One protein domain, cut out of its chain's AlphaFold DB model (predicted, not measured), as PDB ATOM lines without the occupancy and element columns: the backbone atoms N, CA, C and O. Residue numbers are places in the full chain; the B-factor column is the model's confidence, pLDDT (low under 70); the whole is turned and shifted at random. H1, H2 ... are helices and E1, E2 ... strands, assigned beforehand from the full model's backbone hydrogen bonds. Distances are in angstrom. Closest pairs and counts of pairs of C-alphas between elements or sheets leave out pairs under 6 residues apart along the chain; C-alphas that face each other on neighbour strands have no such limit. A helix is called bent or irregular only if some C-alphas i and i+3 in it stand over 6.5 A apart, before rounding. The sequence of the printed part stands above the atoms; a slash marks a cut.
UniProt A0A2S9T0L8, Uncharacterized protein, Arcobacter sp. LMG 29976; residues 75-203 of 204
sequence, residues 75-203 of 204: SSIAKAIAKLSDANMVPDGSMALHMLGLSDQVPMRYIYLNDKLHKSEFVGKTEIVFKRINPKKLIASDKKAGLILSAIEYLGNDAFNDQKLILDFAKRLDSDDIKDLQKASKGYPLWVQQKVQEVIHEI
ATOM      1  N   SER A  75      28.301 -25.289 -10.547       95.81
ATOM      2  CA  SER A  75      29.424 -26.215 -10.395       95.81
ATOM      3  C   SER A  75      30.478 -25.745  -9.399       95.81
ATOM      4  O   SER A  75      31.036 -26.571  -8.676       95.81
ATOM      5  N   SER A  76      30.765 -24.441  -9.329       97.38
ATOM      6  CA  SER A  76      31.697 -23.915  -8.329       97.38
ATOM      7  C   SER A  76      31.142 -24.090  -6.916       97.38
ATOM      8  O   SER A  76      31.885 -24.485  -6.017       97.38
ATOM      9  N   ILE A  77      29.843 -23.843  -6.728       98.00
ATOM     10  CA  ILE A  77      29.162 -24.046  -5.446       98.00
ATOM     11  C   ILE A  77      29.153 -25.531  -5.076       98.00
ATOM     12  O   ILE A  77      29.549 -25.874  -3.963       98.00
ATOM     13  N   ALA A  78      28.806 -26.422  -6.007       97.62
ATOM     14  CA  ALA A  78      28.820 -27.867  -5.775       97.62
ATOM     15  C   ALA A  78      30.208 -28.377  -5.349       97.62
ATOM     16  O   ALA A  78      30.322 -29.111  -4.367       97.62
ATOM     17  N   LYS A  79      31.278 -27.926  -6.021       97.38
ATOM     18  CA  LYS A  79      32.667 -28.260  -5.656       97.38
ATOM     19  C   LYS A  79      33.034 -27.755  -4.260       97.38
ATOM     20  O   LYS A  79      33.637 -28.494  -3.486       97.38
ATOM     21  N   ALA A  80      32.650 -26.525  -3.914       98.06
ATOM     22  CA  ALA A  80      32.873 -25.989  -2.574       98.06
ATOM     23  C   ALA A  80      32.116 -26.797  -1.505       98.06
ATOM     24  O   ALA A  80      32.663 -27.080  -0.443       98.06
ATOM     25  N   ILE A  81      30.880 -27.217  -1.791       98.19
ATOM     26  CA  ILE A  81      30.079 -28.059  -0.893       98.19
ATOM     27  C   ILE A  81      30.755 -29.410  -0.672       98.19
ATOM     28  O   ILE A  81      30.966 -29.786   0.480       98.19
ATOM     29  N   ALA A  82      31.143 -30.093  -1.750       97.38
ATOM     30  CA  ALA A  82      31.860 -31.358  -1.663       97.38
ATOM     31  C   ALA A  82      33.160 -31.205  -0.863       97.38
ATOM     32  O   ALA A  82      33.442 -32.021   0.012       97.38
ATOM     33  N   LYS A  83      33.904 -30.110  -1.078       97.00
ATOM     34  CA  LYS A  83      35.139 -29.849  -0.338       97.00
ATOM     35  C   LYS A  83      34.907 -29.616   1.155       97.00
ATOM     36  O   LYS A  83      35.694 -30.096   1.966       97.00
ATOM     37  N   LEU A  84      33.838 -28.917   1.539       96.50
ATOM     38  CA  LEU A  84      33.531 -28.640   2.947       96.50
ATOM     39  C   LEU A  84      33.296 -29.923   3.763       96.50
ATOM     40  O   LEU A  84      33.639 -29.973   4.942       96.50
ATOM     41  N   SER A  85      32.718 -30.947   3.136       96.12
ATOM     42  CA  SER A  85      32.408 -32.245   3.748       96.12
ATOM     43  C   SER A  85      33.429 -33.349   3.444       96.12
ATOM     44  O   SER A  85      33.178 -34.499   3.809       96.12
ATOM     45  N   ASP A  86      34.502 -33.026   2.710       95.69
ATOM     46  CA  ASP A  86      35.428 -33.986   2.093       95.69
ATOM     47  C   ASP A  86      34.670 -35.147   1.404       95.69
ATOM     48  O   ASP A  86      34.892 -36.328   1.673       95.69
ATOM     49  N   ALA A  87      33.691 -34.783   0.566       97.31
ATOM     50  CA  ALA A  87      32.896 -35.710  -0.232       97.31
ATOM     51  C   ALA A  87      33.571 -35.992  -1.572       97.31
ATOM     52  O   ALA A  87      34.024 -35.064  -2.248       97.31
ATOM     53  N   ASN A  88      33.521 -37.251  -1.995       97.56
ATOM     54  CA  ASN A  88      33.777 -37.623  -3.379       97.56
ATOM     55  C   ASN A  88      32.530 -37.311  -4.206       97.56
ATOM     56  O   ASN A  88      31.412 -37.585  -3.761       97.56
ATOM     57  N   MET A  89      32.701 -36.711  -5.382       97.38
ATOM     58  CA  MET A  89      31.579 -36.214  -6.175       97.38
ATOM     59  C   MET A  89      31.885 -36.253  -7.668       97.38
ATOM     60  O   MET A  89      32.944 -35.795  -8.083       97.38
ATOM     61  N   VAL A  90      30.929 -36.715  -8.470       97.75
ATOM     62  CA  VAL A  90      31.020 -36.735  -9.935       97.75
ATOM     63  C   VAL A  90      29.737 -36.165 -10.562       97.75
ATOM     64  O   VAL A  90      28.654 -36.403 -10.022       97.75
ATOM     65  N   PRO A  91      29.820 -35.366 -11.645       97.25
ATOM     66  CA  PRO A  91      28.649 -34.969 -12.433       97.25
ATOM     67  C   PRO A  91      27.896 -36.184 -12.987       97.25
ATOM     68  O   PRO A  91      28.528 -37.165 -13.361       97.25
ATOM     69  N   ASP A  92      26.570 -36.088 -13.082       96.06
ATOM     70  CA  ASP A  92      25.675 -37.167 -13.526       96.06
ATOM     71  C   ASP A  92      24.783 -36.734 -14.695       96.06
ATOM     72  O   ASP A  92      24.610 -35.543 -14.971       96.06
ATOM     73  N   GLY A  93      24.131 -37.696 -15.342       91.31
ATOM     74  CA  GLY A  93      23.070 -37.406 -16.294       91.31
ATOM     75  C   GLY A  93      23.553 -36.747 -17.583       91.31
ATOM     76  O   GLY A  93      24.689 -36.927 -18.029       91.31
ATOM     77  N   SER A  94      22.693 -35.903 -18.157       91.94
ATOM     78  CA  SER A  94      23.033 -35.091 -19.331       91.94
ATOM     79  C   SER A  94      24.216 -34.154 -19.083       91.94
ATOM     80  O   SER A  94      24.947 -33.843 -20.017       91.94
ATOM     81  N   MET A  95      24.469 -33.758 -17.829       94.62
ATOM     82  CA  MET A  95      25.646 -32.966 -17.478       94.62
ATOM     83  C   MET A  95      26.945 -33.753 -17.692       94.62
ATOM     84  O   MET A  95      27.908 -33.187 -18.205       94.62
ATOM     85  N   ALA A  96      26.980 -35.042 -17.339       95.50
ATOM     86  CA  ALA A  96      28.154 -35.881 -17.568       95.50
ATOM     87  C   ALA A  96      28.452 -36.032 -19.066       95.50
ATOM     88  O   ALA A  96      29.588 -35.833 -19.497       95.50
ATOM     89  N   LEU A  97      27.412 -36.289 -19.867       95.00
ATOM     90  CA  LEU A  97      27.518 -36.377 -21.327       95.00
ATOM     91  C   LEU A  97      27.989 -35.062 -21.946       95.00
ATOM     92  O   LEU A  97      28.899 -35.067 -22.773       95.00
ATOM     93  N   HIS A  98      27.418 -33.938 -21.515       94.75
ATOM     94  CA  HIS A  98      27.805 -32.620 -21.999       94.75
ATOM     95  C   HIS A  98      29.268 -32.293 -21.669       94.75
ATOM     96  O   HIS A  98      30.014 -31.843 -22.533       94.75
ATOM     97  N   MET A  99      29.723 -32.602 -20.450       93.69
ATOM     98  CA  MET A  99      31.122 -32.402 -20.052       93.69
ATOM     99  C   MET A  99      32.107 -33.305 -20.805       93.69
ATOM    100  O   MET A  99      33.266 -32.929 -20.971       93.69
ATOM    101  N   LEU A 100      31.661 -34.475 -21.266       94.06
ATOM    102  CA  LEU A 100      32.433 -35.333 -22.164       94.06
ATOM    103  C   LEU A 100      32.341 -34.877 -23.625       94.06
ATOM    104  O   LEU A 100      33.033 -35.437 -24.465       94.06
ATOM    105  N   GLY A 101      31.498 -33.901 -23.968       93.44
ATOM    106  CA  GLY A 101      31.221 -33.524 -25.355       93.44
ATOM    107  C   GLY A 101      30.490 -34.618 -26.139       93.44
ATOM    108  O   GLY A 101      30.657 -34.710 -27.348       93.44
ATOM    109  N   LEU A 102      29.758 -35.504 -25.456       92.62
ATOM    110  CA  LEU A 102      28.901 -36.538 -26.056       92.62
ATOM    111  C   LEU A 102      27.469 -36.036 -26.294       92.62
ATOM    112  O   LEU A 102      26.645 -36.746 -26.860       92.62
ATOM    113  N   SER A 103      27.155 -34.826 -25.828       91.88
ATOM    114  CA  SER A 103      25.873 -34.167 -26.046       91.88
ATOM    115  C   SER A 103      26.039 -32.649 -26.046       91.88
ATOM    116  O   SER A 103      26.697 -32.086 -25.168       91.88
ATOM    117  N   ASP A 104      25.382 -31.983 -26.991       88.81
ATOM    118  CA  ASP A 104      25.280 -30.518 -27.041       88.81
ATOM    119  C   ASP A 104      24.143 -29.985 -26.155       88.81
ATOM    120  O   ASP A 104      23.966 -28.775 -26.007       88.81
ATOM    121  N   GLN A 105      23.349 -30.878 -25.553       87.00
ATOM    122  CA  GLN A 105      22.241 -30.479 -24.698       87.00
ATOM    123  C   GLN A 105      22.759 -29.825 -23.417       87.00
ATOM    124  O   GLN A 105      23.392 -30.464 -22.574       87.00
ATOM    125  N   VAL A 106      22.412 -28.550 -23.242       81.94
ATOM    126  CA  VAL A 106      22.693 -27.818 -22.008       81.94
ATOM    127  C   VAL A 106      21.849 -28.413 -20.870       81.94
ATOM    128  O   VAL A 106      20.623 -28.498 -20.993       81.94
ATOM    129  N   PRO A 107      22.459 -28.830 -19.746       84.25
ATOM    130  CA  PRO A 107      21.724 -29.441 -18.649       84.25
ATOM    131  C   PRO A 107      20.816 -28.424 -17.945       84.25
ATOM    132  O   PRO A 107      21.263 -27.377 -17.484       84.25
ATOM    133  N   MET A 108      19.538 -28.776 -17.789       83.19
ATOM    134  CA  MET A 108      18.555 -27.961 -17.056       83.19
ATOM    135  C   MET A 108      18.762 -27.991 -15.533       83.19
ATOM    136  O   MET A 108      18.314 -27.089 -14.826       83.19
ATOM    137  N   ARG A 109      19.415 -29.041 -15.014       88.25
ATOM    138  CA  ARG A 109      19.748 -29.218 -13.593       88.25
ATOM    139  C   ARG A 109      21.175 -29.725 -13.449       88.25
ATOM    140  O   ARG A 109      21.635 -30.526 -14.259       88.25
ATOM    141  N   TYR A 110      21.836 -29.312 -12.374       95.06
ATOM    142  CA  TYR A 110      23.185 -29.756 -12.049       95.06
ATOM    143  C   TYR A 110      23.103 -30.937 -11.089       95.06
ATOM    144  O   TYR A 110      22.942 -30.755  -9.884       95.06
ATOM    145  N   ILE A 111      23.169 -32.150 -11.631       97.00
ATOM    146  CA  ILE A 111      23.072 -33.379 -10.844       97.00
ATOM    147  C   ILE A 111      24.477 -33.901 -10.555       97.00
ATOM    148  O   ILE A 111      25.298 -34.034 -11.461       97.00
ATOM    149  N   TYR A 112      24.727 -34.228  -9.292       98.12
ATOM    150  CA  TYR A 112      25.976 -34.811  -8.831       98.12
ATOM    151  C   TYR A 112      25.721 -36.089  -8.035       98.12
ATOM    152  O   TYR A 112      24.923 -36.083  -7.094       98.12
ATOM    153  N   LEU A 113      26.433 -37.167  -8.364       98.19
ATOM    154  CA  LEU A 113      26.525 -38.345  -7.502       98.19
ATOM    155  C   LEU A 113      27.602 -38.103  -6.442       98.19
ATOM    156  O   LEU A 113      28.678 -37.603  -6.772       98.19
ATOM    157  N   ASN A 114      27.349 -38.453  -5.181       97.69
ATOM    158  CA  ASN A 114      28.333 -38.296  -4.106       97.69
ATOM    159  C   ASN A 114      28.211 -39.353  -2.993       97.69
ATOM    160  O   ASN A 114      27.294 -40.171  -2.985       97.69
ATOM    161  N   ASP A 115      29.143 -39.352  -2.038       97.38
ATOM    162  CA  ASP A 115      29.159 -40.285  -0.897       97.38
ATOM    163  C   ASP A 115      28.631 -39.689   0.424       97.38
ATOM    164  O   ASP A 115      28.517 -40.402   1.429       97.38
ATOM    165  N   LYS A 116      28.256 -38.404   0.437       97.25
ATOM    166  CA  LYS A 116      27.715 -37.690   1.608       97.25
ATOM    167  C   LYS A 116      26.266 -37.266   1.403       97.25
ATOM    168  O   LYS A 116      25.832 -36.974   0.296       97.25
ATOM    169  N   LEU A 117      25.511 -37.166   2.494       95.25
ATOM    170  CA  LEU A 117      24.147 -36.647   2.444       95.25
ATOM    171  C   LEU A 117      24.164 -35.117   2.321       95.25
ATOM    172  O   LEU A 117      24.510 -34.427   3.278       95.25
ATOM    173  N   HIS A 118      23.751 -34.594   1.169       96.38
ATOM    174  CA  HIS A 118      23.557 -33.162   0.939       96.38
ATOM    175  C   HIS A 118      22.126 -32.890   0.480       96.38
ATOM    176  O   HIS A 118      21.559 -33.661  -0.288       96.38
ATOM    177  N   LYS A 119      21.546 -31.784   0.954       95.62
ATOM    178  CA  LYS A 119      20.292 -31.254   0.406       95.62
ATOM    179  C   LYS A 119      20.569 -30.561  -0.927       95.62
ATOM    180  O   LYS A 119      21.687 -30.081  -1.130       95.62
ATOM    181  N   SER A 120      19.556 -30.488  -1.790       96.50
ATOM    182  CA  SER A 120      19.614 -29.619  -2.964       96.50
ATOM    183  C   SER A 120      19.863 -28.170  -2.551       96.50
ATOM    184  O   SER A 120      19.444 -27.736  -1.476       96.50
ATOM    185  N   GLU A 121      20.541 -27.433  -3.418       96.69
ATOM    186  CA  GLU A 121      20.851 -26.017  -3.237       96.69
ATOM    187  C   GLU A 121      20.498 -25.246  -4.505       96.69
ATOM    188  O   GLU A 121      20.525 -25.801  -5.602       96.69
ATOM    189  N   PHE A 122      20.198 -23.957  -4.363       95.75
ATOM    190  CA  PHE A 122      19.883 -23.089  -5.494       95.75
ATOM    191  C   PHE A 122      20.935 -22.002  -5.657       95.75
ATOM    192  O   PHE A 122      21.334 -21.337  -4.701       95.75
ATOM    193  N   VAL A 123      21.352 -21.796  -6.900       94.62
ATOM    194  CA  VAL A 123      22.183 -20.663  -7.303       94.62
ATOM    195  C   VAL A 123      21.360 -19.822  -8.263       94.62
ATOM    196  O   VAL A 123      21.152 -20.188  -9.420       94.62
ATOM    197  N   GLY A 124      20.816 -18.715  -7.756       91.69
ATOM    198  CA  GLY A 124      19.773 -17.978  -8.462       91.69
ATOM    199  C   GLY A 124      18.546 -18.870  -8.670       91.69
ATOM    200  O   GLY A 124      17.926 -19.301  -7.703       91.69
ATOM    201  N   LYS A 125      18.213 -19.164  -9.932       91.38
ATOM    202  CA  LYS A 125      17.091 -20.045 -10.312       91.38
ATOM    203  C   LYS A 125      17.520 -21.481 -10.637       91.38
ATOM    204  O   LYS A 125      16.670 -22.312 -10.941       91.38
ATOM    205  N   THR A 126      18.819 -21.773 -10.595       93.00
ATOM    206  CA  THR A 126      19.363 -23.066 -11.016       93.00
ATOM    207  C   THR A 126      19.538 -23.990  -9.821       93.00
ATOM    208  O   THR A 126      20.217 -23.636  -8.855       93.00
ATOM    209  N   GLU A 127      18.952 -25.183  -9.899       95.38
ATOM    210  CA  GLU A 127      19.049 -26.208  -8.857       95.38
ATOM    211  C   GLU A 127      20.314 -27.069  -9.018       95.38
ATOM    212  O   GLU A 127      20.636 -27.552 -10.111       95.38
ATOM    213  N   ILE A 128      20.995 -27.302  -7.895       97.31
ATOM    214  CA  ILE A 128      22.032 -28.314  -7.712       97.31
ATOM    215  C   ILE A 128      21.425 -29.466  -6.914       97.31
ATOM    216  O   ILE A 128      20.996 -29.271  -5.777       97.31
ATOM    217  N   VAL A 129      21.439 -30.668  -7.484       97.38
ATOM    218  CA  VAL A 129      20.895 -31.886  -6.873       97.38
ATOM    219  C   VAL A 129      22.036 -32.837  -6.541       97.38
ATOM    220  O   VAL A 129      22.862 -33.149  -7.397       97.38
ATOM    221  N   PHE A 130      22.050 -33.352  -5.312       98.00
ATOM    222  CA  PHE A 130      23.012 -34.361  -4.874       98.00
ATOM    223  C   PHE A 130      22.314 -35.705  -4.673       98.00
ATOM    224  O   PHE A 130      21.360 -35.811  -3.901       98.00
ATOM    225  N   LYS A 131      22.801 -36.744  -5.350       97.44
ATOM    226  CA  LYS A 131      22.329 -38.122  -5.208       97.44
ATOM    227  C   LYS A 131      23.402 -38.948  -4.512       97.44
ATOM    228  O   LYS A 131      24.488 -39.159  -5.049       97.44
ATOM    229  N   ARG A 132      23.088 -39.455  -3.323       97.81
ATOM    230  CA  ARG A 132      24.025 -40.296  -2.577       97.81
ATOM    231  C   ARG A 132      24.123 -41.685  -3.211       97.81
ATOM    232  O   ARG A 132      23.104 -42.345  -3.393       97.81
ATOM    233  N   ILE A 133      25.342 -42.152  -3.468       97.06
ATOM    234  CA  ILE A 133      25.633 -43.491  -3.996       97.06
ATOM    235  C   ILE A 133      26.689 -44.221  -3.156       97.06
ATOM    236  O   ILE A 133      27.253 -43.678  -2.203       97.06
ATOM    237  N   ASN A 134      26.953 -45.484  -3.501       96.12
ATOM    238  CA  ASN A 134      27.994 -46.279  -2.859       96.12
ATOM    239  C   ASN A 134      29.393 -45.689  -3.158       96.12
ATOM    240  O   ASN A 134      29.728 -45.544  -4.336       96.12
ATOM    241  N   PRO A 135      30.242 -45.427  -2.142       96.62
ATOM    242  CA  PRO A 135      31.601 -44.911  -2.339       96.62
ATOM    243  C   PRO A 135      32.471 -45.747  -3.288       96.62
ATOM    244  O   PRO A 135      33.345 -45.199  -3.954       96.62
ATOM    245  N   LYS A 136      32.209 -47.058  -3.416       96.56
ATOM    246  CA  LYS A 136      32.911 -47.935  -4.372       96.56
ATOM    247  C   LYS A 136      32.806 -47.449  -5.822       96.56
ATOM    248  O   LYS A 136      33.709 -47.701  -6.608       96.56
ATOM    249  N   LYS A 137      31.738 -46.727  -6.169       96.88
ATOM    250  CA  LYS A 137      31.520 -46.151  -7.504       96.88
ATOM    251  C   LYS A 137      32.210 -44.796  -7.711       96.88
ATOM    252  O   LYS A 137      32.260 -44.302  -8.832       96.88
ATOM    253  N   LEU A 138      32.752 -44.199  -6.647       97.25
ATOM    254  CA  LEU A 138      33.343 -42.856  -6.640       97.25
ATOM    255  C   LEU A 138      34.875 -42.864  -6.518       97.25
ATOM    256  O   LEU A 138      35.479 -41.808  -6.352       97.25
ATOM    257  N   ILE A 139      35.508 -44.037  -6.641       95.88
ATOM    258  CA  ILE A 139      36.967 -44.221  -6.522       95.88
ATOM    259  C   ILE A 139      37.755 -43.315  -7.482       95.88
ATOM    260  O   ILE A 139      38.859 -42.902  -7.147       95.88
ATOM    261  N   ALA A 140      37.194 -43.011  -8.654       96.25
ATOM    262  CA  ALA A 140      37.798 -42.144  -9.665       96.25
ATOM    263  C   ALA A 140      37.002 -40.841  -9.879       96.25
ATOM    264  O   ALA A 140      36.997 -40.298 -10.979       96.25
ATOM    265  N   SER A 141      36.269 -40.367  -8.864       94.69
ATOM    266  CA  SER A 141      35.386 -39.190  -8.983       94.69
ATOM    267  C   SER A 141      36.116 -37.874  -9.284       94.69
ATOM    268  O   SER A 141      35.529 -36.962  -9.859       94.69
ATOM    269  N   ASP A 142      37.399 -37.788  -8.940       93.56
ATOM    270  CA  ASP A 142      38.303 -36.679  -9.248       93.56
ATOM    271  C   ASP A 142      38.975 -36.806 -10.627       93.56
ATOM    272  O   ASP A 142      39.739 -35.927 -11.025       93.56
ATOM    273  N   LYS A 143      38.671 -37.877 -11.370       95.75
ATOM    274  CA  LYS A 143      39.271 -38.207 -12.665       95.75
ATOM    275  C   LYS A 143      38.225 -38.298 -13.769       95.75
ATOM    276  O   LYS A 143      37.034 -38.496 -13.523       95.75
ATOM    277  N   LYS A 144      38.683 -38.241 -15.022       95.50
ATOM    278  CA  LYS A 144      37.825 -38.413 -16.203       95.50
ATOM    279  C   LYS A 144      37.134 -39.780 -16.226       95.50
ATOM    280  O   LYS A 144      35.962 -39.859 -16.578       95.50
ATOM    281  N   ALA A 145      37.814 -40.829 -15.757       95.94
ATOM    282  CA  ALA A 145      37.243 -42.167 -15.609       95.94
ATOM    283  C   ALA A 145      35.939 -42.175 -14.785       95.94
ATOM    284  O   ALA A 145      34.989 -42.864 -15.151       95.94
ATOM    285  N   GLY A 146      35.845 -41.380 -13.710       96.75
ATOM    286  CA  GLY A 146      34.606 -41.248 -12.941       96.75
ATOM    287  C   GLY A 146      33.472 -40.638 -13.762       96.75
ATOM    288  O   GLY A 146      32.350 -41.140 -13.726       96.75
ATOM    289  N   LEU A 147      33.769 -39.588 -14.535       96.81
ATOM    290  CA  LEU A 147      32.801 -38.929 -15.414       96.81
ATOM    291  C   LEU A 147      32.273 -39.887 -16.492       96.81
ATOM    292  O   LEU A 147      31.073 -39.923 -16.753       96.81
ATOM    293  N   ILE A 148      33.160 -40.700 -17.070       96.88
ATOM    294  CA  ILE A 148      32.815 -41.714 -18.074       96.88
ATOM    295  C   ILE A 148      31.935 -42.806 -17.471       96.88
ATOM    296  O   ILE A 148      30.901 -43.128 -18.045       96.88
ATOM    297  N   LEU A 149      32.279 -43.327 -16.291       97.69
ATOM    298  CA  LEU A 149      31.459 -44.334 -15.612       97.69
ATOM    299  C   LEU A 149      30.063 -43.802 -15.266       97.69
ATOM    300  O   LEU A 149      29.081 -44.518 -15.452       97.69
ATOM    301  N   SER A 150      29.964 -42.543 -14.826       97.50
ATOM    302  CA  SER A 150      28.665 -41.904 -14.582       97.50
ATOM    303  C   SER A 150      27.850 -41.767 -15.870       97.50
ATOM    304  O   SER A 150      26.646 -42.007 -15.858       97.50
ATOM    305  N   ALA A 151      28.492 -41.411 -16.986       97.00
ATOM    306  CA  ALA A 151      27.837 -41.299 -18.286       97.00
ATOM    307  C   ALA A 151      27.361 -42.660 -18.826       97.00
ATOM    308  O   ALA A 151      26.217 -42.761 -19.263       97.00
ATOM    309  N   ILE A 152      28.198 -43.703 -18.751       97.12
ATOM    310  CA  ILE A 152      27.835 -45.077 -19.140       97.12
ATOM    311  C   ILE A 152      26.632 -45.553 -18.322       97.12
ATOM    312  O   ILE A 152      25.663 -46.069 -18.877       97.12
ATOM    313  N   GLU A 153      26.665 -45.357 -17.002       96.69
ATOM    314  CA  GLU A 153      25.571 -45.790 -16.138       96.69
ATOM    315  C   GLU A 153      24.268 -45.033 -16.418       96.69
ATOM    316  O   GLU A 153      23.200 -45.642 -16.419       96.69
ATOM    317  N   TYR A 154      24.355 -43.729 -16.689       95.81
ATOM    318  CA  TYR A 154      23.198 -42.909 -17.036       95.81
ATOM    319  C   TYR A 154      22.554 -43.310 -18.368       95.81
ATOM    320  O   TYR A 154      21.329 -43.358 -18.457       95.81
ATOM    321  N   LEU A 155      23.368 -43.589 -19.389       95.88
ATOM    322  CA  LEU A 155      22.891 -44.013 -20.706       95.88
ATOM    323  C   LEU A 155      22.221 -45.390 -20.663       95.88
ATOM    324  O   LEU A 155      21.292 -45.649 -21.426       95.88
ATOM    325  N   GLY A 156      22.668 -46.256 -19.751       96.75
ATOM    326  CA  GLY A 156      22.174 -47.621 -19.645       96.75
ATOM    327  C   GLY A 156      22.749 -48.540 -20.722       96.75
ATOM    328  O   GLY A 156      23.427 -48.113 -21.654       96.75
ATOM    329  N   ASN A 157      22.489 -49.837 -20.573       95.69
ATOM    330  CA  ASN A 157      23.096 -50.869 -21.413       95.69
ATOM    331  C   ASN A 157      22.690 -50.758 -22.895       95.69
ATOM    332  O   ASN A 157      23.540 -50.889 -23.772       95.69
ATOM    333  N   ASP A 158      21.415 -50.474 -23.167       95.44
ATOM    334  CA  ASP A 158      20.849 -50.507 -24.523       95.44
ATOM    335  C   ASP A 158      21.402 -49.405 -25.438       95.44
ATOM    336  O   ASP A 158      21.431 -49.569 -26.658       95.44
ATOM    337  N   ALA A 159      21.888 -48.299 -24.866       94.56
ATOM    338  CA  ALA A 159      22.498 -47.210 -25.628       94.56
ATOM    339  C   ALA A 159      23.760 -47.661 -26.384       94.56
ATOM    340  O   ALA A 159      24.061 -47.144 -27.455       94.56
ATOM    341  N   PHE A 160      24.473 -48.660 -25.861       95.06
ATOM    342  CA  PHE A 160      25.700 -49.200 -26.454       95.06
ATOM    343  C   PHE A 160      25.434 -50.234 -27.552       95.06
ATOM    344  O   PHE A 160      26.354 -50.918 -27.976       95.06
ATOM    345  N   ASN A 161      24.194 -50.360 -28.028       94.56
ATOM    346  CA  ASN A 161      23.925 -51.036 -29.298       94.56
ATOM    347  C   ASN A 161      24.317 -50.152 -30.502       94.56
ATOM    348  O   ASN A 161      24.417 -50.646 -31.622       94.56
ATOM    349  N   ASP A 162      24.530 -48.849 -30.281       94.75
ATOM    350  CA  ASP A 162      25.057 -47.923 -31.281       94.75
ATOM    351  C   ASP A 162      26.595 -47.910 -31.260       94.75
ATOM    352  O   ASP A 162      27.221 -47.335 -30.364       94.75
ATOM    353  N   GLN A 163      27.216 -48.488 -32.292       94.62
ATOM    354  CA  GLN A 163      28.676 -48.516 -32.443       94.62
ATOM    355  C   GLN A 163      29.299 -47.113 -32.461       94.62
ATOM    356  O   GLN A 163      30.424 -46.917 -31.996       94.62
ATOM    357  N   LYS A 164      28.580 -46.105 -32.969       95.25
ATOM    358  CA  LYS A 164      29.088 -44.730 -33.014       95.25
ATOM    359  C   LYS A 164      29.320 -44.184 -31.606       95.25
ATOM    360  O   LYS A 164      30.331 -43.525 -31.372       95.25
ATOM    361  N   LEU A 165      28.419 -44.494 -30.674       95.19
ATOM    362  CA  LEU A 165      28.543 -44.088 -29.279       95.19
ATOM    363  C   LEU A 165      29.797 -44.695 -28.639       95.19
ATOM    364  O   LEU A 165      30.545 -43.977 -27.976       95.19
ATOM    365  N   ILE A 166      30.050 -45.987 -28.871       95.75
ATOM    366  CA  ILE A 166      31.237 -46.687 -28.354       95.75
ATOM    367  C   ILE A 166      32.512 -46.001 -28.859       95.75
ATOM    368  O   ILE A 166      33.367 -45.618 -28.057       95.75
ATOM    369  N   LEU A 167      32.599 -45.756 -30.171       95.69
ATOM    370  CA  LEU A 167      33.729 -45.059 -30.792       95.69
ATOM    371  C   LEU A 167      33.908 -43.638 -30.245       95.69
ATOM    372  O   LEU A 167      35.032 -43.167 -30.072       95.69
ATOM    373  N   ASP A 168      32.817 -42.930 -29.962       95.75
ATOM    374  CA  ASP A 168      32.894 -41.591 -29.390       95.75
ATOM    375  C   ASP A 168      33.415 -41.615 -27.945       95.75
ATOM    376  O   ASP A 168      34.240 -40.766 -27.594       95.75
ATOM    377  N   PHE A 169      33.045 -42.600 -27.123       95.75
ATOM    378  CA  PHE A 169      33.701 -42.803 -25.827       95.75
ATOM    379  C   PHE A 169      35.190 -43.139 -25.985       95.75
ATOM    380  O   PHE A 169      36.015 -42.521 -25.311       95.75
ATOM    381  N   ALA A 170      35.541 -44.050 -26.898       95.00
ATOM    382  CA  ALA A 170      36.919 -44.491 -27.124       95.00
ATOM    383  C   ALA A 170      37.849 -43.325 -27.506       95.00
ATOM    384  O   ALA A 170      38.903 -43.145 -26.900       95.00
ATOM    385  N   LYS A 171      37.411 -42.434 -28.411       94.19
ATOM    386  CA  LYS A 171      38.161 -41.221 -28.817       94.19
ATOM    387  C   LYS A 171      38.486 -40.263 -27.666       94.19
ATOM    388  O   LYS A 171      39.306 -39.362 -27.828       94.19
ATOM    389  N   ARG A 172      37.794 -40.385 -26.529       91.56
ATOM    390  CA  ARG A 172      37.957 -39.511 -25.360       91.56
ATOM    391  C   ARG A 172      38.861 -40.127 -24.303       91.56
ATOM    392  O   ARG A 172      38.997 -39.513 -23.252       91.56
ATOM    393  N   LEU A 173      39.455 -41.288 -24.540       92.00
ATOM    394  CA  LEU A 173      40.297 -41.973 -23.568       92.00
ATOM    395  C   LEU A 173      41.772 -41.854 -23.930       92.00
ATOM    396  O   LEU A 173      42.159 -42.069 -25.076       92.00
ATOM    397  N   ASP A 174      42.590 -41.538 -22.930       92.12
ATOM    398  CA  ASP A 174      44.036 -41.730 -22.985       92.12
ATOM    399  C   ASP A 174      44.476 -42.968 -22.178       92.12
ATOM    400  O   ASP A 174      43.678 -43.657 -21.534       92.12
ATOM    401  N   SER A 175      45.773 -43.284 -22.219       90.88
ATOM    402  CA  SER A 175      46.314 -44.473 -21.552       90.88
ATOM    403  C   SER A 175      46.147 -44.471 -20.030       90.88
ATOM    404  O   SER A 175      46.127 -45.543 -19.419       90.88
ATOM    405  N   ASP A 176      46.071 -43.298 -19.400       92.75
ATOM    406  CA  ASP A 176      45.879 -43.197 -17.954       92.75
ATOM    407  C   ASP A 176      44.394 -43.316 -17.597       92.75
ATOM    408  O   ASP A 176      44.051 -44.043 -16.658       92.75
ATOM    409  N   ASP A 177      43.511 -42.747 -18.423       93.62
ATOM    410  CA  ASP A 177      42.063 -42.933 -18.321       93.62
ATOM    411  C   ASP A 177      41.680 -44.423 -18.386       93.62
ATOM    412  O   ASP A 177      40.847 -44.875 -17.597       93.62
ATOM    413  N   ILE A 178      42.312 -45.210 -19.270       94.88
ATOM    414  CA  ILE A 178      42.073 -46.662 -19.398       94.88
ATOM    415  C   ILE A 178      42.393 -47.393 -18.088       94.88
ATOM    416  O   ILE A 178      41.574 -48.176 -17.595       94.88
ATOM    417  N   LYS A 179      43.563 -47.130 -17.488       95.25
ATOM    418  CA  LYS A 179      43.972 -47.767 -16.220       95.25
ATOM    419  C   LYS A 179      42.998 -47.419 -15.098       95.25
ATOM    420  O   LYS A 179      42.599 -48.287 -14.312       95.25
ATOM    421  N   ASP A 180      42.606 -46.151 -15.024       96.56
ATOM    422  CA  ASP A 180      41.672 -45.671 -14.013       96.56
ATOM    423  C   ASP A 180      40.266 -46.251 -14.207       96.56
ATOM    424  O   ASP A 180      39.643 -46.667 -13.224       96.56
ATOM    425  N   LEU A 181      39.794 -46.385 -15.451       95.94
ATOM    426  CA  LEU A 181      38.529 -47.044 -15.784       95.94
ATOM    427  C   LEU A 181      38.525 -48.525 -15.410       95.94
ATOM    428  O   LEU A 181      37.584 -48.993 -14.763       95.94
ATOM    429  N   GLN A 182      39.570 -49.274 -15.762       95.62
ATOM    430  CA  GLN A 182      39.681 -50.696 -15.417       95.62
ATOM    431  C   GLN A 182      39.665 -50.918 -13.901       95.62
ATOM    432  O   GLN A 182      39.062 -51.871 -13.403       95.62
ATOM    433  N   LYS A 183      40.303 -50.025 -13.138       96.31
ATOM    434  CA  LYS A 183      40.288 -50.086 -11.673       96.31
ATOM    435  C   LYS A 183      38.922 -49.707 -11.098       96.31
ATOM    436  O   LYS A 183      38.415 -50.422 -10.233       96.31
ATOM    437  N   ALA A 184      38.345 -48.591 -11.540       97.19
ATOM    438  CA  ALA A 184      37.135 -48.019 -10.950       97.19
ATOM    439  C   ALA A 184      35.846 -48.747 -11.367       97.19
ATOM    440  O   ALA A 184      34.924 -48.856 -10.556       97.19
ATOM    441  N   SER A 185      35.791 -49.313 -12.577       97.31
ATOM    442  CA  SER A 185      34.637 -50.081 -13.078       97.31
ATOM    443  C   SER A 185      34.292 -51.290 -12.205       97.31
ATOM    444  O   SER A 185      33.125 -51.656 -12.108       97.31
ATOM    445  N   LYS A 186      35.255 -51.850 -11.457       97.00
ATOM    446  CA  LYS A 186      35.022 -52.929 -10.472       97.00
ATOM    447  C   LYS A 186      34.014 -52.558  -9.375       97.00
ATOM    448  O   LYS A 186      33.472 -53.441  -8.718       97.00
ATOM    449  N   GLY A 187      33.781 -51.264  -9.147       95.62
ATOM    450  CA  GLY A 187      32.758 -50.762  -8.228       95.62
ATOM    451  C   GLY A 187      31.335 -50.747  -8.801       95.62
ATOM    452  O   GLY A 187      30.400 -50.463  -8.052       95.62
ATOM    453  N   TYR A 188      31.170 -51.028 -10.096       97.31
ATOM    454  CA  TYR A 188      29.911 -50.957 -10.841       97.31
ATOM    455  C   TYR A 188      29.363 -52.358 -11.174       97.31
ATOM    456  O   TYR A 188      30.098 -53.345 -11.087       97.31
ATOM    457  N   PRO A 189      28.076 -52.481 -11.555       96.62
ATOM    458  CA  PRO A 189      27.498 -53.743 -12.021       96.62
ATOM    459  C   PRO A 189      28.252 -54.356 -13.210       96.62
ATOM    460  O   PRO A 189      28.891 -53.641 -13.982       96.62
ATOM    461  N   LEU A 190      28.132 -55.677 -13.393       97.06
ATOM    462  CA  LEU A 190      28.847 -56.418 -14.444       97.06
ATOM    463  C   LEU A 190      28.610 -55.861 -15.853       97.06
ATOM    464  O   LEU A 190      29.553 -55.788 -16.632       97.06
ATOM    465  N   TRP A 191      27.393 -55.412 -16.163       97.25
ATOM    466  CA  TRP A 191      27.096 -54.841 -17.476       97.25
ATOM    467  C   TRP A 191      27.915 -53.566 -17.743       97.25
ATOM    468  O   TRP A 191      28.467 -53.415 -18.825       97.25
ATOM    469  N   VAL A 192      28.109 -52.689 -16.746       97.56
ATOM    470  CA  VAL A 192      28.959 -51.489 -16.895       97.56
ATOM    471  C   VAL A 192      30.403 -51.902 -17.150       97.56
ATOM    472  O   VAL A 192      31.073 -51.323 -17.998       97.56
ATOM    473  N   GLN A 193      30.886 -52.920 -16.435       97.62
ATOM    474  CA  GLN A 193      32.241 -53.438 -16.627       97.62
ATOM    475  C   GLN A 193      32.439 -53.972 -18.050       97.62
ATOM    476  O   GLN A 193      33.457 -53.671 -18.666       97.62
ATOM    477  N   GLN A 194      31.459 -54.704 -18.589       97.00
ATOM    478  CA  GLN A 194      31.480 -55.201 -19.969       97.00
ATOM    479  C   GLN A 194      31.530 -54.054 -20.984       97.00
ATOM    480  O   GLN A 194      32.367 -54.078 -21.880       97.00
ATOM    481  N   LYS A 195      30.709 -53.014 -20.799       96.88
ATOM    482  CA  LYS A 195      30.682 -51.829 -21.673       96.88
ATOM    483  C   LYS A 195      31.987 -51.034 -21.612       96.88
ATOM    484  O   LYS A 195      32.477 -50.562 -22.630       96.88
ATOM    485  N   VAL A 196      32.605 -50.937 -20.432       96.75
ATOM    486  CA  VAL A 196      33.949 -50.355 -20.286       96.75
ATOM    487  C   VAL A 196      34.982 -51.158 -21.070       96.75
ATOM    488  O   VAL A 196      35.823 -50.556 -21.729       96.75
ATOM    489  N   GLN A 197      34.929 -52.493 -21.023       96.00
ATOM    490  CA  GLN A 197      35.833 -53.310 -21.833       96.00
ATOM    491  C   GLN A 197      35.601 -53.064 -23.321       96.00
ATOM    492  O   GLN A 197      36.564 -52.794 -24.021       96.00
ATOM    493  N   GLU A 198      34.360 -53.106 -23.800       95.19
ATOM    494  CA  GLU A 198      34.011 -52.837 -25.202       95.19
ATOM    495  C   GLU A 198      34.585 -51.499 -25.698       95.19
ATOM    496  O   GLU A 198      35.306 -51.472 -26.687       95.19
ATOM    497  N   VAL A 199      34.395 -50.418 -24.933       95.50
ATOM    498  CA  VAL A 199      34.976 -49.099 -25.237       95.50
ATOM    499  C   VAL A 199      36.511 -49.126 -25.291       95.50
ATOM    500  O   VAL A 199      37.101 -48.454 -26.131       95.50
ATOM    501  N   ILE A 200      37.173 -49.870 -24.397       94.94
ATOM    502  CA  ILE A 200      38.642 -49.976 -24.375       94.94
ATOM    503  C   ILE A 200      39.164 -50.777 -25.578       94.94
ATOM    504  O   ILE A 200      40.224 -50.438 -26.100       94.94
ATOM    505  N   HIS A 201      38.447 -51.813 -26.025       93.31
ATOM    506  CA  HIS A 201      38.868 -52.625 -27.172       93.31
ATOM    507  C   HIS A 201      38.889 -51.814 -28.473       93.31
ATOM    508  O   HIS A 201      39.780 -52.031 -29.277       93.31
ATOM    509  N   GLU A 202      37.998 -50.833 -28.648       91.06
ATOM    510  CA  GLU A 202      37.962 -49.970 -29.845       91.06
ATOM    511  C   GLU A 202      39.142 -48.981 -29.960       91.06
ATOM    512  O   GLU A 202      39.287 -48.296 -30.972       91.06
ATOM    513  N   ILE A 203      39.978 -48.854 -28.923       81.44
ATOM    514  CA  ILE A 203      41.202 -48.030 -28.964       81.44
ATOM    515  C   ILE A 203      42.354 -48.796 -29.643       81.44
ATOM    516  O   ILE A 203      43.338 -48.176 -30.061       81.44
TER     517      ILE A 203
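What this domain is: This is residues 75 to 203 of the 204 residues of an uncharacterized protein of Arcobacter sp. LMG 29976 (UniProt A0A2S9T0L8). The model has two lobes set end to end along its longest axis: a small, twisted and curled sheet of four strands with H1 packed on one face, and a cluster of helices, H4 to H8, mostly crossing one another. H4 lies in the middle of the whole, between E1 and H2 on the sheet's side and the helical hairpin of H7 and H8, while H5 and H6 pack on H8. The printed part has 129 residues, with eight named helices and four named strands in the order H1 E1 H2 E2 E3 E4 H3 H4 H5 H6 H7 H8. The sheet runs E1 E2 E4 E3 and is mixed, and the class is mixed, helices and strands. The whole is compact, with a radius of gyration of the C-alphas of 14.4 A and spans of 42 by 28 by 23 A.

Where its parts are: The sheet is made of E1, residues 89 to 91; E2, residues 110 to 114, 12.7 A long; E4, residues 126 to 132, the longest strand at 19.7 A; and E3, residues 121 to 123. E4 begins at C-alpha 126, (19.363, -23.066, -11.016). H1, residues 75 to 84, is 14.2 A long and begins at C-alpha 75, (29.424, -26.215, -10.395). H2 holds residues 93 to 99, and H3 residues 135 to 138. H4, residues 144 to 155, is 16.6 A long. H5 holds residues 157 to 161 and H6 residues 163 to 170. H7, residues 175 to 187, is the longest helix at 20.0 A; it is neither bent nor irregular, but only just, with C-alphas 183 and 186 6.1 A apart. H8, residues 190 to 201, is 16.6 A long and ends at C-alpha 201, (38.868, -52.625, -27.172).

How they stand to each other: The sheet is only just strongly twisted, its C-alphas lying up to 4.4 A off the best plane. E2 and E4 are parallel, with N 112 and O 129 at 2.9 A and N 131 and O 112 at 2.8 A. E1 is antiparallel to E2, with N 113 and O 90 at 2.9 A. E3 and E4 form a hairpin, with N 128 and O 121 at 2.8 A. The pairing of E4 is staggered: residues 126 to 128 pair with E3 and residues 128 to 132 with E2. H1 is on the sheet; the C-alphas of Ala 82 and Met 89, its closest to E1, are 6.6 A apart. H2 is on the opposite face at a height over the sheet of 6.2 A, over none of the strands, but only just, with 2 of its C-alphas falling on E2. H3 and H4 only graze the sheet. H2 and H4 touch, closest at the C-alphas of Ala 96 and Ala 151, 5.5 A, opposite ways at a steep tilt of 41 degrees. H4, with residues 144 to 149 alone, touches H7 at a steep tilt of 53 degrees, closest at the C-alphas of Ala 145 and Leu 181, 5.0 A. H7 and H8 form a helical hairpin at a shallow tilt of 12 degrees; their closest C-alphas, of Ser 185 and Gln 193, are 5.4 A apart. H8, with residues 198 to 200 alone, touches H6 about perpendicular at 80 degrees, closest at the C-alphas of Ala 170 and Val 199, 5.3 A. H8, with residues 191 to 195 alone, touches H5, closest at the C-alphas of Asn 157 and Trp 191, 6.9 A. H1 is apart from H4 and from H8, for instance. Each O i to N i+4 pair is within hydrogen-bond range in H1, H2, H4, H6 and H8; H7 has 6 of 9, H5 has 0 of 1 but 2 of 2 O i to N i+3 pairs, and H3 is too short for an O i to N i+4 pair.

The domain as a whole: The two C-alphas farthest apart, of Gly 124 and His 201, are 43.8 A apart. The printed part has no cut, and no link is long; H2 to E2, with 10 residues between them, and E2 to E3, with 6, are short. The mean pLDDT of the printed part is 95.2, and no printed residue is under 70.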